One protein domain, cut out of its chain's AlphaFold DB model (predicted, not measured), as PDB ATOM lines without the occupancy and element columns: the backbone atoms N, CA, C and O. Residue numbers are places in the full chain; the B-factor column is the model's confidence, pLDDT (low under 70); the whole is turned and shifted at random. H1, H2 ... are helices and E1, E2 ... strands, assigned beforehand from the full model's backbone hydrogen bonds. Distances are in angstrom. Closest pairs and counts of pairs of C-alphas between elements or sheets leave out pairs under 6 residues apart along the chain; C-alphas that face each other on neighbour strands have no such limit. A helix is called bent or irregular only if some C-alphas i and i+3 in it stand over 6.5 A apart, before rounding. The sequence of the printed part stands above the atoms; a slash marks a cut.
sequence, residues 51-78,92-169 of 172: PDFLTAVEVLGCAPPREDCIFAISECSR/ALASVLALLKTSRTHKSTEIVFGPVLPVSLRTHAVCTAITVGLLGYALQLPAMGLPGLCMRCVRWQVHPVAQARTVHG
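This is residues 51 to 78 and 92 to 169 of the 172 residues of an uncharacterized protein of Fomitopsis pinicola (strain FP-58527) (UniProt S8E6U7). A strongly twisted wall of four strands has the long helix H2 packed over one face, H1 at its E1 edge, and no named helix over the other face. Beyond the end of E4, the tail from residue 163 to 169 sticks out. The 106 printed residues include three named helices and four named strands, in the order H1 E1 E2 E3 H2 E4 H3; the mixed sheet runs E1 E2 E3 E4, and the class is mixed, helices and strands. It is compact, with a radius of gyration of the C-alphas of 14.4 A and spans of 39 by 32 by 24 A.

E2, residues 92 to 103, is 31.8 A long. E1 is residues 69 to 75, 19.7 A; E3 108 to 113, 16.5 A; E4 153 to 157, 13.1 A. H2, residues 124 to 139, 21.0 A, is neither bent nor irregular, but only just: C-alphas 132 and 135 are 6.2 A apart. H1, residues 51 to 62, 16.4 A, begins at C-alpha (31.185, 18.469, 46.631). H3, residues 160 to 167, 11.2 A, ends at (64.090, 18.879, 38.232).

E1 and E2 are antiparallel (N 71 to O 97, 2.7 A), as is the hairpin E2 and E3 (N 98 to O 112, 2.8 A). E3 and E4 are parallel (N 111 to O 155, 2.8 A); E3, H2 and E4 form a strand-helix-strand unit, a helix between two parallel neighbour strands, with a right-handed crossover. H1 and H2 are on one face of the sheet, making two layers, helices over strands. The closest C-alphas of H2 and E4 are those of Ala 138 and Val 154, 7.5 A; of H1 and E1, Leu 60 and Cys 69, 6.9 A. H1 and H2 are close but not clearly touching, 7.6 A between the C-alphas of Leu 54 and Tyr 137. H3 is not on the sheet and is apart from H2. Each O i to N i+4 pair is within hydrogen-bond range in H1, 10 of 12 in H2 and 1 of 4 in H3, which has 3 of 5 O i to N i+3 pairs within range.

The C-alphas farthest apart, those of Pro 64 and His 168, are 43.1 A apart. Residues 79 to 91 are not printed; C-alphas 78 and 92 are 10.8 A apart across the cut. The link H2 to E4 is long. The mean pLDDT of the printed part is 71.7, with 45 residues under 70, among them 51 to 67 and 161 to 169.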
ATOM      1  N   PRO A  51      32.224  19.480  46.850       61.94
ATOM      2  CA  PRO A  51      31.185  18.469  46.631       61.94
ATOM      3  C   PRO A  51      30.441  18.615  45.294       61.94
ATOM      4  O   PRO A  51      30.220  17.618  44.614       61.94
ATOM      5  N   ASP A  52      30.132  19.843  44.874       60.34
ATOM      6  CA  ASP A  52      29.405  20.118  43.627       60.34
ATOM      7  C   ASP A  52      30.265  19.791  42.400       60.34
ATOM      8  O   ASP A  52      29.765  19.312  41.380       60.34
ATOM      9  N   PHE A  53      31.584  19.987  42.513       62.59
ATOM     10  CA  PHE A  53      32.542  19.534  41.508       62.59
ATOM     11  C   PHE A  53      32.501  18.009  41.345       62.59
ATOM     12  O   PHE A  53      32.435  17.522  40.217       62.59
ATOM     13  N   LEU A  54      32.489  17.249  42.446       62.25
ATOM     14  CA  LEU A  54      32.391  15.786  42.386       62.25
ATOM     15  C   LEU A  54      31.067  15.327  41.767       62.25
ATOM     16  O   LEU A  54      31.062  14.397  40.963       62.25
ATOM     17  N   THR A  55      29.963  16.011  42.075       64.56
ATOM     18  CA  THR A  55      28.664  15.750  41.444       64.56
ATOM     19  C   THR A  55      28.699  16.034  39.941       64.56
ATOM     20  O   THR A  55      28.193  15.234  39.157       64.56
ATOM     21  N   ALA A  56      29.339  17.120  39.498       63.41
ATOM     22  CA  ALA A  56      29.494  17.415  38.074       63.41
ATOM     23  C   ALA A  56      30.345  16.356  37.351       63.41
ATOM     24  O   ALA A  56      29.984  15.917  36.258       63.41
ATOM     25  N   VAL A  57      31.442  15.903  37.973       62.62
ATOM     26  CA  VAL A  57      32.276  14.800  37.465       62.62
ATOM     27  C   VAL A  57      31.454  13.518  37.341       62.62
ATOM     28  O   VAL A  57      31.571  12.812  36.344       62.62
ATOM     29  N   GLU A  58      30.602  13.221  38.320       67.00
ATOM     30  CA  GLU A  58      29.748  12.035  38.315       67.00
ATOM     31  C   GLU A  58      28.680  12.099  37.218       67.00
ATOM     32  O   GLU A  58      28.500  11.130  36.483       67.00
ATOM     33  N   VAL A  59      28.013  13.245  37.044       66.50
ATOM     34  CA  VAL A  59      27.029  13.458  35.970       66.50
ATOM     35  C   VAL A  59      27.686  13.319  34.593       66.50
ATOM     36  O   VAL A  59      27.134  12.653  33.716       66.50
ATOM     37  N   LEU A  60      28.885  13.884  34.412       61.66
ATOM     38  CA  LEU A  60      29.660  13.753  33.173       61.66
ATOM     39  C   LEU A  60      30.148  12.315  32.955       61.66
ATOM     40  O   LEU A  60      30.047  11.795  31.847       61.66
ATOM     41  N   GLY A  61      30.607  11.645  34.011       60.62
ATOM     42  CA  GLY A  61      31.061  10.258  33.970       60.62
ATOM     43  C   GLY A  61      29.933   9.250  33.749       60.62
ATOM     44  O   GLY A  61      30.199   8.146  33.273       60.62
ATOM     45  N   CYS A  62      28.690   9.599  34.093       60.81
ATOM     46  CA  CYS A  62      27.483   8.795  33.889       60.81
ATOM     47  C   CYS A  62      26.814   9.001  32.524       60.81
ATOM     48  O   CYS A  62      25.933   8.213  32.169       60.81
ATOM     49  N   ALA A  63      27.230  10.003  31.745       61.19
ATOM     50  CA  ALA A  63      26.758  10.180  30.380       61.19
ATOM     51  C   ALA A  63      27.227   9.015  29.471       61.19
ATOM     52  O   ALA A  63      28.303   8.449  29.688       61.19
ATOM     53  N   PRO A  64      26.438   8.626  28.448       58.31
ATOM     54  CA  PRO A  64      26.855   7.651  27.432       58.31
ATOM     55  C   PRO A  64      28.170   8.092  26.760       58.31
ATOM     56  O   PRO A  64      28.477   9.284  26.775       58.31
ATOM     57  N   PRO A  65      28.950   7.154  26.189       55.12
ATOM     58  CA  PRO A  65      30.411   7.176  26.171       55.12
ATOM     59  C   PRO A  65      30.946   8.395  25.422       55.12
ATOM     60  O   PRO A  65      31.181   8.373  24.218       55.12
ATOM     61  N   ARG A  66      31.133   9.485  26.157       54.84
ATOM     62  CA  ARG A  66      32.057  10.547  25.795       54.84
ATOM     63  C   ARG A  66      33.297  10.235  26.611       54.84
ATOM     64  O   ARG A  66      33.299  10.373  27.828       54.84
ATOM     65  N   GLU A  67      34.275   9.657  25.930       65.81
ATOM     66  CA  GLU A  67      35.390   8.912  26.530       65.81
ATOM     67  C   GLU A  67      36.377   9.790  27.316       65.81
ATOM     68  O   GLU A  67      37.246   9.258  28.007       65.81
ATOM     69  N   ASP A  68      36.181  11.111  27.290       72.56
ATOM     70  CA  ASP A  68      37.060  12.094  27.901       72.56
ATOM     71  C   ASP A  68      36.252  13.165  28.659       72.56
ATOM     72  O   ASP A  68      35.329  13.781  28.119       72.56
ATOM     73  N   CYS A  69      36.619  13.413  29.918       73.62
ATOM     74  CA  CYS A  69      36.074  14.497  30.738       73.62
ATOM     75  C   CYS A  69      37.145  15.570  30.947       73.62
ATOM     76  O   CYS A  69      38.239  15.260  31.416       73.62
ATOM     77  N   ILE A  70      36.834  16.830  30.638       76.69
ATOM     78  CA  ILE A  70      37.751  17.967  30.807       76.69
ATOM     79  C   ILE A  70      37.197  18.903  31.881       76.69
ATOM     80  O   ILE A  70      36.030  19.284  31.851       76.69
ATOM     81  N   PHE A  71      38.063  19.305  32.801       75.12
ATOM     82  CA  PHE A  71      37.799  20.179  33.932       75.12
ATOM     83  C   PHE A  71      38.681  21.420  33.838       75.12
ATOM     84  O   PHE A  71      39.899  21.329  33.686       75.12
ATOM     85  N   ALA A  72      38.067  22.590  33.968       75.31
ATOM     86  CA  ALA A  72      38.778  23.848  34.138       75.31
ATOM     87  C   ALA A  72      38.910  24.147  35.636       75.31
ATOM     88  O   ALA A  72      37.917  24.168  36.359       75.31
ATOM     89  N   ILE A  73      40.135  24.378  36.100       73.06
ATOM     90  CA  ILE A  73      40.431  24.820  37.462       73.06
ATOM     91  C   ILE A  73      40.624  26.329  37.396       73.06
ATOM     92  O   ILE A  73      41.575  26.795  36.772       73.06
ATOM     93  N   SER A  74      39.744  27.085  38.043       70.94
ATOM     94  CA  SER A  74      39.863  28.544  38.136       70.94
ATOM     95  C   SER A  74      40.382  28.925  39.518       70.94
ATOM     96  O   SER A  74      39.903  28.418  40.532       70.94
ATOM     97  N   GLU A  75      41.376  29.804  39.573       69.38
ATOM     98  CA  GLU A  75      41.843  30.403  40.815       69.38
ATOM     99  C   GLU A  75      40.934  31.586  41.138       69.38
ATOM    100  O   GLU A  75      40.979  32.637  40.499       69.38
ATOM    101  N   CYS A  76      40.093  31.414  42.156       62.72
ATOM    102  CA  CYS A  76      39.394  32.532  42.772       62.72
ATOM    103  C   CYS A  76      40.389  33.264  43.678       62.72
ATOM    104  O   CYS A  76      40.397  33.067  44.895       62.72
ATOM    105  N   SER A  77      41.270  34.079  43.096       58.59
ATOM    106  CA  SER A  77      42.024  35.035  43.894       58.59
ATOM    107  C   SER A  77      41.007  35.997  44.502       58.59
ATOM    108  O   SER A  77      40.205  36.630  43.817       58.59
ATOM    109  N   ARG A  78      40.947  36.026  45.834       54.00
ATOM    110  CA  ARG A  78      40.053  36.930  46.550       54.00
ATOM    111  C   ARG A  78      40.497  38.344  46.190       54.00
ATOM    112  O   ARG A  78      41.561  38.757  46.639       54.00
ATOM    113  N   ALA A  92      40.583  33.807  37.414       73.00
ATOM    114  CA  ALA A  92      41.608  33.504  36.428       73.00
ATOM    115  C   ALA A  92      41.726  31.981  36.268       73.00
ATOM    116  O   ALA A  92      41.877  31.259  37.254       73.00
ATOM    117  N   LEU A  93      41.675  31.478  35.030       74.00
ATOM    118  CA  LEU A  93      41.891  30.058  34.756       74.00
ATOM    119  C   LEU A  93      43.283  29.653  35.263       74.00
ATOM    120  O   LEU A  93      44.293  30.066  34.709       74.00
ATOM    121  N   ALA A  94      43.347  28.839  36.308       76.38
ATOM    122  CA  ALA A  94      44.598  28.403  36.918       76.38
ATOM    123  C   ALA A  94      45.236  27.262  36.121       76.38
ATOM    124  O   ALA A  94      46.438  27.256  35.849       76.38
ATOM    125  N   SER A  95      44.417  26.271  35.763       79.69
ATOM    126  CA  SER A  95      44.857  25.077  35.049       79.69
ATOM    127  C   SER A  95      43.682  24.349  34.394       79.69
ATOM    128  O   SER A  95      42.517  24.616  34.679       79.69
ATOM    129  N   VAL A  96      43.995  23.391  33.528       81.50
ATOM    130  CA  VAL A  96      43.038  22.451  32.943       81.50
ATOM    131  C   VAL A  96      43.461  21.041  33.322       81.50
ATOM    132  O   VAL A  96      44.641  20.697  33.301       81.50
ATOM    133  N   LEU A  97      42.491  20.213  33.662       84.06
ATOM    134  CA  LEU A  97      42.670  18.832  34.060       84.06
ATOM    135  C   LEU A  97      41.722  17.975  33.226       84.06
ATOM    136  O   LEU A  97      40.557  18.315  33.098       84.06
ATOM    137  N   ALA A  98      42.182  16.856  32.689       83.69
ATOM    138  CA  ALA A  98      41.333  15.937  31.947       83.69
ATOM    139  C   ALA A  98      41.476  14.504  32.462       83.69
ATOM    140  O   ALA A  98      42.580  14.045  32.757       83.69
ATOM    141  N   LEU A  99      40.351  13.799  32.548       84.25
ATOM    142  CA  LEU A  99      40.299  12.346  32.638       84.25
ATOM    143  C   LEU A  99      40.136  11.821  31.216       84.25
ATOM    144  O   LEU A  99      39.114  12.079  30.583       84.25
ATOM    145  N   LEU A 100      41.158  11.136  30.719       85.25
ATOM    146  CA  LEU A 100      41.180  10.535  29.394       85.25
ATOM    147  C   LEU A 100      41.142   9.013  29.496       85.25
ATOM    148  O   LEU A 100      41.576   8.426  30.498       85.25
ATOM    149  N   LYS A 101      40.681   8.366  28.421       86.50
ATOM    150  CA  LYS A 101      40.708   6.897  28.267       86.50
ATOM    151  C   LYS A 101      40.127   6.162  29.479       86.50
ATOM    152  O   LYS A 101      40.661   5.137  29.924       86.50
ATOM    153  N   THR A 102      39.062   6.702  30.062       85.38
ATOM    154  CA  THR A 102      38.458   6.108  31.251       85.38
ATOM    155  C   THR A 102      37.741   4.819  30.862       85.38
ATOM    156  O   THR A 102      36.737   4.821  30.157       85.38
ATOM    157  N   SER A 103      38.247   3.688  31.346       85.06
ATOM    158  CA  SER A 103      37.668   2.372  31.112       85.06
ATOM    159  C   SER A 103      37.017   1.843  32.382       85.06
ATOM    160  O   SER A 103      37.692   1.498  33.355       85.06
ATOM    161  N   ARG A 104      35.687   1.705  32.351       82.00
ATOM    162  CA  ARG A 104      34.923   1.059  33.431       82.00
ATOM    163  C   ARG A 104      35.213  -0.442  33.524       82.00
ATOM    164  O   ARG A 104      35.249  -0.984  34.626       82.00
ATOM    165  N   THR A 105      35.449  -1.105  32.389       87.06
ATOM    166  CA  THR A 105      35.750  -2.547  32.328       87.06
ATOM    167  C   THR A 105      37.116  -2.857  32.930       87.06
ATOM    168  O   THR A 105      37.237  -3.774  33.738       87.06
ATOM    169  N   HIS A 106      38.132  -2.055  32.600       87.12
ATOM    170  CA  HIS A 106      39.490  -2.217  33.122       87.12
ATOM    171  C   HIS A 106      39.730  -1.472  34.443       87.12
ATOM    172  O   HIS A 106      40.795  -1.625  35.042       87.12
ATOM    173  N   LYS A 107      38.744  -0.701  34.926       88.00
ATOM    174  CA  LYS A 107      38.845   0.159  36.119       88.00
ATOM    175  C   LYS A 107      40.095   1.038  36.072       88.00
ATOM    176  O   LYS A 107      40.831   1.149  37.057       88.00
ATOM    177  N   SER A 108      40.360   1.607  34.903       88.25
ATOM    178  CA  SER A 108      41.546   2.411  34.650       88.25
ATOM    179  C   SER A 108      41.170   3.775  34.110       88.25
ATOM    180  O   SER A 108      40.260   3.885  33.290       88.25
ATOM    181  N   THR A 109      41.914   4.798  34.505       88.75
ATOM    182  CA  THR A 109      41.780   6.136  33.932       88.75
ATOM    183  C   THR A 109      43.150   6.767  33.746       88.75
ATOM    184  O   THR A 109      44.076   6.527  34.529       88.75
ATOM    185  N   GLU A 110      43.285   7.568  32.698       88.38
ATOM    186  CA  GLU A 110      44.443   8.418  32.476       88.38
ATOM    187  C   GLU A 110      44.099   9.840  32.915       88.38
ATOM    188  O   GLU A 110      43.026  10.349  32.614       88.38
ATOM    189  N   ILE A 111      44.983  10.464  33.683       87.69
ATOM    190  CA  ILE A 111      44.835  11.834  34.159       87.69
ATOM    191  C   ILE A 111      45.869  12.667  33.424       87.69
ATOM    192  O   ILE A 111      47.076  12.435  33.553       87.69
ATOM    193  N   VAL A 112      45.385  13.633  32.654       85.00
ATOM    194  CA  VAL A 112      46.216  14.597  31.946       85.00
ATOM    195  C   VAL A 112      46.066  15.948  32.607       85.00
ATOM    196  O   VAL A 112      44.964  16.431  32.860       85.00
ATOM    197  N   PHE A 113      47.208  16.555  32.888       80.81
ATOM    198  CA  PHE A 113      47.275  17.847  33.529       80.81
ATOM    199  C   PHE A 113      47.890  18.869  32.577       80.81
ATOM    200  O   PHE A 113      48.997  18.684  32.066       80.81
ATOM    201  N   GLY A 114      47.133  19.931  32.311       79.81
ATOM    202  CA  GLY A 114      47.542  21.049  31.481       79.81
ATOM    203  C   GLY A 114      48.547  21.964  32.187       79.81
ATOM    204  O   GLY A 114      48.753  21.870  33.400       79.81
ATOM    205  N   PRO A 115      49.206  22.855  31.432       70.94
ATOM    206  CA  PRO A 115      50.144  23.808  32.003       70.94
ATOM    207  C   PRO A 115      49.433  24.740  32.993       70.94
ATOM    208  O   PRO A 115      48.438  25.380  32.663       70.94
ATOM    209  N   VAL A 116      49.993  24.830  34.198       70.44
ATOM    210  CA  VAL A 116      49.586  25.790  35.233       70.44
ATOM    211  C   VAL A 116      50.045  27.174  34.806       70.44
ATOM    212  O   VAL A 116      51.234  27.366  34.525       70.44
ATOM    213  N   LEU A 117      49.131  28.147  34.764       69.81
ATOM    214  CA  LEU A 117      49.527  29.528  34.502       69.81
ATOM    215  C   LEU A 117      50.459  30.007  35.624       69.81
ATOM    216  O   LEU A 117      50.203  29.725  36.797       69.81
ATOM    217  N   PRO A 118      51.533  30.753  35.315       61.47
ATOM    218  CA  PRO A 118      52.584  31.065  36.281       61.47
ATOM    219  C   PRO A 118      52.107  31.835  37.519       61.47
ATOM    220  O   PRO A 118      52.731  31.730  38.572       61.47
ATOM    221  N   VAL A 119      50.986  32.550  37.414       63.94
ATOM    222  CA  VAL A 119      50.337  33.241  38.540       63.94
ATOM    223  C   VAL A 119      49.845  32.244  39.599       63.94
ATOM    224  O   VAL A 119      50.000  32.482  40.792       63.94
ATOM    225  N   SER A 120      49.381  31.076  39.156       58.59
ATOM    226  CA  SER A 120      48.791  30.034  40.000       58.59
ATOM    227  C   SER A 120      49.792  28.984  40.507       58.59
ATOM    228  O   SER A 120      49.462  28.196  41.391       58.59
ATOM    229  N   LEU A 121      51.054  29.011  40.046       61.31
ATOM    230  CA  LEU A 121      52.125  28.097  40.499       61.31
ATOM    231  C   LEU A 121      52.427  28.195  42.002       61.31
ATOM    232  O   LEU A 121      53.012  27.277  42.573       61.31
ATOM    233  N   ARG A 122      52.065  29.309  42.647       58.69
ATOM    234  CA  ARG A 122      52.294  29.525  44.084       58.69
ATOM    235  C   ARG A 122      51.161  29.024  44.967       58.69
ATOM    236  O   ARG A 122      51.299  29.047  46.188       58.69
ATOM    237  N   THR A 123      50.055  28.577  44.383       60.34
ATOM    238  CA  THR A 123      48.915  28.137  45.173       60.34
ATOM    239  C   THR A 123      48.940  26.627  45.350       60.34
ATOM    240  O   THR A 123      48.806  25.845  44.410       60.34
ATOM    241  N   HIS A 124      49.050  26.195  46.610       68.31
ATOM    242  CA  HIS A 124      48.805  24.805  47.010       68.31
ATOM    243  C   HIS A 124      47.440  24.285  46.520       68.31
ATOM    244  O   HIS A 124      47.254  23.076  46.432       68.31
ATOM    245  N   ALA A 125      46.521  25.184  46.149       69.00
ATOM    246  CA  ALA A 125      45.202  24.890  45.609       69.00
ATOM    247  C   ALA A 125      45.230  23.880  44.455       69.00
ATOM    248  O   ALA A 125      44.450  22.933  44.472       69.00
ATOM    249  N   VAL A 126      46.150  24.022  43.496       70.94
ATOM    250  CA  VAL A 126      46.210  23.119  42.337       70.94
ATOM    251  C   VAL A 126      46.660  21.715  42.755       70.94
ATOM    252  O   VAL A 126      46.019  20.725  42.405       70.94
ATOM    253  N   CYS A 127      47.698  21.615  43.589       74.69
ATOM    254  CA  CYS A 127      48.161  20.336  44.134       74.69
ATOM    255  C   CYS A 127      47.100  19.658  45.013       74.69
ATOM    256  O   CYS A 127      46.922  18.441  44.929       74.69
ATOM    257  N   THR A 128      46.379  20.428  45.832       74.50
ATOM    258  CA  THR A 128      45.298  19.930  46.691       74.50
ATOM    259  C   THR A 128      44.107  19.464  45.860       74.50
ATOM    260  O   THR A 128      43.602  18.370  46.102       74.50
ATOM    261  N   ALA A 129      43.695  20.223  44.842       72.12
ATOM    262  CA  ALA A 129      42.606  19.842  43.946       72.12
ATOM    263  C   ALA A 129      42.906  18.528  43.205       72.12
ATOM    264  O   ALA A 129      42.044  17.656  43.114       72.12
ATOM    265  N   ILE A 130      44.146  18.342  42.740       77.75
ATOM    266  CA  ILE A 130      44.568  17.100  42.076       77.75
ATOM    267  C   ILE A 130      44.648  15.941  43.077       77.75
ATOM    268  O   ILE A 130      44.063  14.885  42.850       77.75
ATOM    269  N   THR A 131      45.378  16.125  44.180       75.56
ATOM    270  CA  THR A 131      45.719  15.032  45.108       75.56
ATOM    271  C   THR A 131      44.537  14.622  45.974       75.56
ATOM    272  O   THR A 131      44.201  13.445  46.054       75.56
ATOM    273  N   VAL A 132      43.900  15.587  46.638       74.88
ATOM    274  CA  VAL A 132      42.779  15.314  47.546       74.88
ATOM    275  C   VAL A 132      41.506  15.112  46.746       74.88
ATOM    276  O   VAL A 132      40.720  14.220  47.048       74.88
ATOM    277  N   GLY A 133      41.323  15.928  45.709       77.06
ATOM    278  CA  GLY A 133      40.096  15.920  44.943       77.06
ATOM    279  C   GLY A 133      40.013  14.763  43.972       77.06
ATOM    280  O   GLY A 133      39.272  13.807  44.169       77.06
ATOM    281  N   LEU A 134      40.787  14.864  42.901       79.56
ATOM    282  CA  LEU A 134      40.649  13.977  41.760       79.56
ATOM    283  C   LEU A 134      41.202  12.576  42.013       79.56
ATOM    284  O   LEU A 134      40.557  11.588  41.671       79.56
ATOM    285  N   LEU A 135      42.399  12.477  42.593       82.75
ATOM    286  CA  LEU A 135      43.008  11.181  42.877       82.75
ATOM    287  C   LEU A 135      42.235  10.453  43.981       82.75
ATOM    288  O   LEU A 135      41.980   9.256  43.853       82.75
ATOM    289  N   GLY A 136      41.801  11.190  45.010       82.81
ATOM    290  CA  GLY A 136      40.870  10.693  46.022       82.81
ATOM    291  C   GLY A 136      39.598  10.145  45.379       82.81
ATOM    292  O   GLY A 136      39.293   8.968  45.535       82.81
ATOM    293  N   TYR A 137      38.925  10.947  44.554       81.50
ATOM    294  CA  TYR A 137      37.717  10.540  43.836       81.50
ATOM    295  C   TYR A 137      37.922   9.321  42.922       81.50
ATOM    296  O   TYR A 137      37.082   8.419  42.880       81.50
ATOM    297  N   ALA A 138      39.046   9.252  42.205       82.94
ATOM    298  CA  ALA A 138      39.350   8.138  41.315       82.94
ATOM    299  C   ALA A 138      39.531   6.820  42.084       82.94
ATOM    300  O   ALA A 138      39.050   5.781  41.632       82.94
ATOM    301  N   LEU A 139      40.202   6.861  43.238       83.69
ATOM    302  CA  LEU A 139      40.568   5.675  44.018       83.69
ATOM    303  C   LEU A 139      39.520   5.273  45.067       83.69
ATOM    304  O   LEU A 139      39.502   4.121  45.503       83.69
ATOM    305  N   GLN A 140      38.660   6.196  45.498       84.19
ATOM    306  CA  GLN A 140      37.725   5.954  46.591       84.19
ATOM    307  C   GLN A 140      36.625   4.964  46.190       84.19
ATOM    308  O   GLN A 140      36.043   5.024  45.102       84.19
ATOM    309  N   LEU A 141      36.348   4.017  47.093       77.06
ATOM    310  CA  LEU A 141      35.236   3.088  46.949       77.06
ATOM    311  C   LEU A 141      33.923   3.798  47.324       77.06
ATOM    312  O   LEU A 141      33.907   4.523  48.320       77.06
ATOM    313  N   PRO A 142      32.800   3.522  46.634       66.25
ATOM    314  CA  PRO A 142      31.492   4.126  46.894       66.25
ATOM    315  C   PRO A 142      30.874   3.688  48.235       66.25
ATOM    316  O   PRO A 142      29.697   3.914  48.483       66.25
ATOM    317  N   ALA A 143      31.647   3.055  49.120       62.31
ATOM    318  CA  ALA A 143      31.195   2.585  50.424       62.31
ATOM    319  C   ALA A 143      31.086   3.706  51.478       62.31
ATOM    320  O   ALA A 143      30.511   3.478  52.537       62.31
ATOM    321  N   MET A 144      31.625   4.904  51.220       55.88
ATOM    322  CA  MET A 144      31.676   5.998  52.199       55.88
ATOM    323  C   MET A 144      31.071   7.297  51.671       55.88
ATOM    324  O   MET A 144      31.808   8.260  51.525       55.88
ATOM    325  N   GLY A 145      29.763   7.333  51.388       61.53
ATOM    326  CA  GLY A 145      28.938   8.557  51.271       61.53
ATOM    327  C   GLY A 145      29.315   9.611  50.212       61.53
ATOM    328  O   GLY A 145      28.484  10.448  49.882       61.53
ATOM    329  N   LEU A 146      30.527   9.566  49.667       60.47
ATOM    330  CA  LEU A 146      31.020  10.355  48.562       60.47
ATOM    331  C   LEU A 146      31.070   9.449  47.332       60.47
ATOM    332  O   LEU A 146      31.573   8.319  47.422       60.47
ATOM    333  N   PRO A 147      30.571   9.931  46.188       65.00
ATOM    334  CA  PRO A 147      30.708   9.213  44.935       65.00
ATOM    335  C   PRO A 147      32.201   9.055  44.633       65.00
ATOM    336  O   PRO A 147      32.977   9.988  44.812       65.00
ATOM    337  N   GLY A 148      32.616   7.860  44.222       77.38
ATOM    338  CA  GLY A 148      33.992   7.557  43.840       77.38
ATOM    339  C   GLY A 148      33.995   6.612  42.645       77.38
ATOM    340  O   GLY A 148      33.104   5.770  42.512       77.38
ATOM    341  N   LEU A 149      34.979   6.750  41.755       78.56
ATOM    342  CA  LEU A 149      35.007   6.013  40.484       78.56
ATOM    343  C   LEU A 149      35.467   4.559  40.614       78.56
ATOM    344  O   LEU A 149      35.366   3.807  39.643       78.56
ATOM    345  N   CYS A 150      35.964   4.132  41.782       85.25
ATOM    346  CA  CYS A 150      36.465   2.768  41.983       85.25
ATOM    347  C   CYS A 150      37.558   2.337  40.991       85.25
ATOM    348  O   CYS A 150      37.674   1.152  40.648       85.25
ATOM    349  N   MET A 151      38.367   3.284  40.515       85.56
ATOM    350  CA  MET A 151      39.470   2.982  39.614       85.56
ATOM    351  C   MET A 151      40.580   2.281  40.397       85.56
ATOM    352  O   MET A 151      40.956   2.689  41.493       85.56
ATOM    353  N   ARG A 152      41.109   1.199  39.828       87.81
ATOM    354  CA  ARG A 152      42.254   0.456  40.375       87.81
ATOM    355  C   ARG A 152      43.578   0.980  39.844       87.81
ATOM    356  O   ARG A 152      44.601   0.835  40.506       87.81
ATOM    357  N   CYS A 153      43.562   1.555  38.644       85.38
ATOM    358  CA  CYS A 153      44.762   2.023  37.972       85.38
ATOM    359  C   CYS A 153      44.574   3.463  37.513       85.38
ATOM    360  O   CYS A 153      43.741   3.756  36.656       85.38
ATOM    361  N   VAL A 154      45.391   4.352  38.066       87.25
ATOM    362  CA  VAL A 154      45.462   5.749  37.653       87.25
ATOM    363  C   VAL A 154      46.813   5.957  36.994       87.25
ATOM    364  O   VAL A 154      47.854   5.777  37.625       87.25
ATOM    365  N   ARG A 155      46.805   6.297  35.705       88.50
ATOM    366  CA  ARG A 155      48.015   6.720  34.998       88.50
ATOM    367  C   ARG A 155      48.028   8.232  34.964       88.50
ATOM    368  O   ARG A 155      47.023   8.841  34.623       88.50
ATOM    369  N   TRP A 156      49.161   8.825  35.297       84.00
ATOM    370  CA  TRP A 156      49.371  10.254  35.128       84.00
ATOM    371  C   TRP A 156      50.359  10.471  33.989       84.00
ATOM    372  O   TRP A 156      51.352   9.747  33.878       84.00
ATOM    373  N   GLN A 157      50.075  11.442  33.128       78.75
ATOM    374  CA  GLN A 157      51.037  11.917  32.144       78.75
ATOM    375  C   GLN A 157      51.246  13.410  32.331       78.75
ATOM    376  O   GLN A 157      50.298  14.194  32.387       78.75
ATOM    377  N   VAL A 158      52.515  13.789  32.423       77.56
ATOM    378  CA  VAL A 158      52.944  15.181  32.487       77.56
ATOM    379  C   VAL A 158      53.667  15.486  31.191       77.56
ATOM    380  O   VAL A 158      54.501  14.702  30.739       77.56
ATOM    381  N   HIS A 159      53.354  16.629  30.587       71.69
ATOM    382  CA  HIS A 159      54.072  17.069  29.401       71.69
ATOM    383  C   HIS A 159      55.579  17.191  29.719       71.69
ATOM    384  O   HIS A 159      55.930  17.791  30.741       71.69
ATOM    385  N   PRO A 160      56.496  16.696  28.866       70.38
ATOM    386  CA  PRO A 160      57.931  16.648  29.175       70.38
ATOM    387  C   PRO A 160      58.536  18.026  29.494       70.38
ATOM    388  O   PRO A 160      59.424  18.147  30.334       70.38
ATOM    389  N   VAL A 161      57.999  19.098  28.901       68.88
ATOM    390  CA  VAL A 161      58.406  20.485  29.211       68.88
ATOM    391  C   VAL A 161      58.091  20.880  30.660       68.88
ATOM    392  O   VAL A 161      58.860  21.609  31.283       68.88
ATOM    393  N   ALA A 162      56.980  20.394  31.216       61.97
ATOM    394  CA  ALA A 162      56.643  20.621  32.619       61.97
ATOM    395  C   ALA A 162      57.509  19.748  33.543       61.97
ATOM    396  O   ALA A 162      57.941  20.219  34.591       61.97
ATOM    397  N   GLN A 163      57.848  18.526  33.117       60.19
ATOM    398  CA  GLN A 163      58.748  17.635  33.854       60.19
ATOM    399  C   GLN A 163      60.163  18.225  33.997       60.19
ATOM    400  O   GLN A 163      60.747  18.163  35.078       60.19
ATOM    401  N   ALA A 164      60.692  18.857  32.943       55.81
ATOM    402  CA  ALA A 164      62.026  19.461  32.951       55.81
ATOM    403  C   ALA A 164      62.162  20.632  33.946       55.81
ATOM    404  O   ALA A 164      63.219  20.819  34.546       55.81
ATOM    405  N   ARG A 165      61.094  21.410  34.173       51.31
ATOM    406  CA  ARG A 165      61.124  22.549  35.109       51.31
ATOM    407  C   ARG A 165      61.172  22.130  36.578       51.31
ATOM    408  O   ARG A 165      61.758  22.849  37.381       51.31
ATOM    409  N   THR A 166      60.606  20.978  36.930       49.78
ATOM    410  CA  THR A 166      60.584  20.495  38.320       49.78
ATOM    411  C   THR A 166      61.961  20.014  38.786       49.78
ATOM    412  O   THR A 166      62.310  20.190  39.949       49.78
ATOM    413  N   VAL A 167      62.776  19.456  37.882       44.56
ATOM    414  CA  VAL A 167      64.090  18.879  38.232       44.56
ATOM    415  C   VAL A 167      65.158  19.958  38.453       44.56
ATOM    416  O   VAL A 167      66.018  19.803  39.313       44.56
ATOM    417  N   HIS A 168      65.077  21.094  37.755       42.31
ATOM    418  CA  HIS A 168      66.053  22.183  37.898       42.31
ATOM    419  C   HIS A 168      65.765  23.161  39.056       42.31
ATOM    420  O   HIS A 168      66.560  24.065  39.295       42.31
ATOM    421  N   GLY A 169      64.657  22.995  39.789       39.28
ATOM    422  CA  GLY A 169      64.274  23.867  40.912       39.28
ATOM    423  C   GLY A 169      64.735  23.404  42.300       39.28
ATOM    424  O   GLY A 169      64.498  24.113  43.276       39.28
TER     425      GLY A 169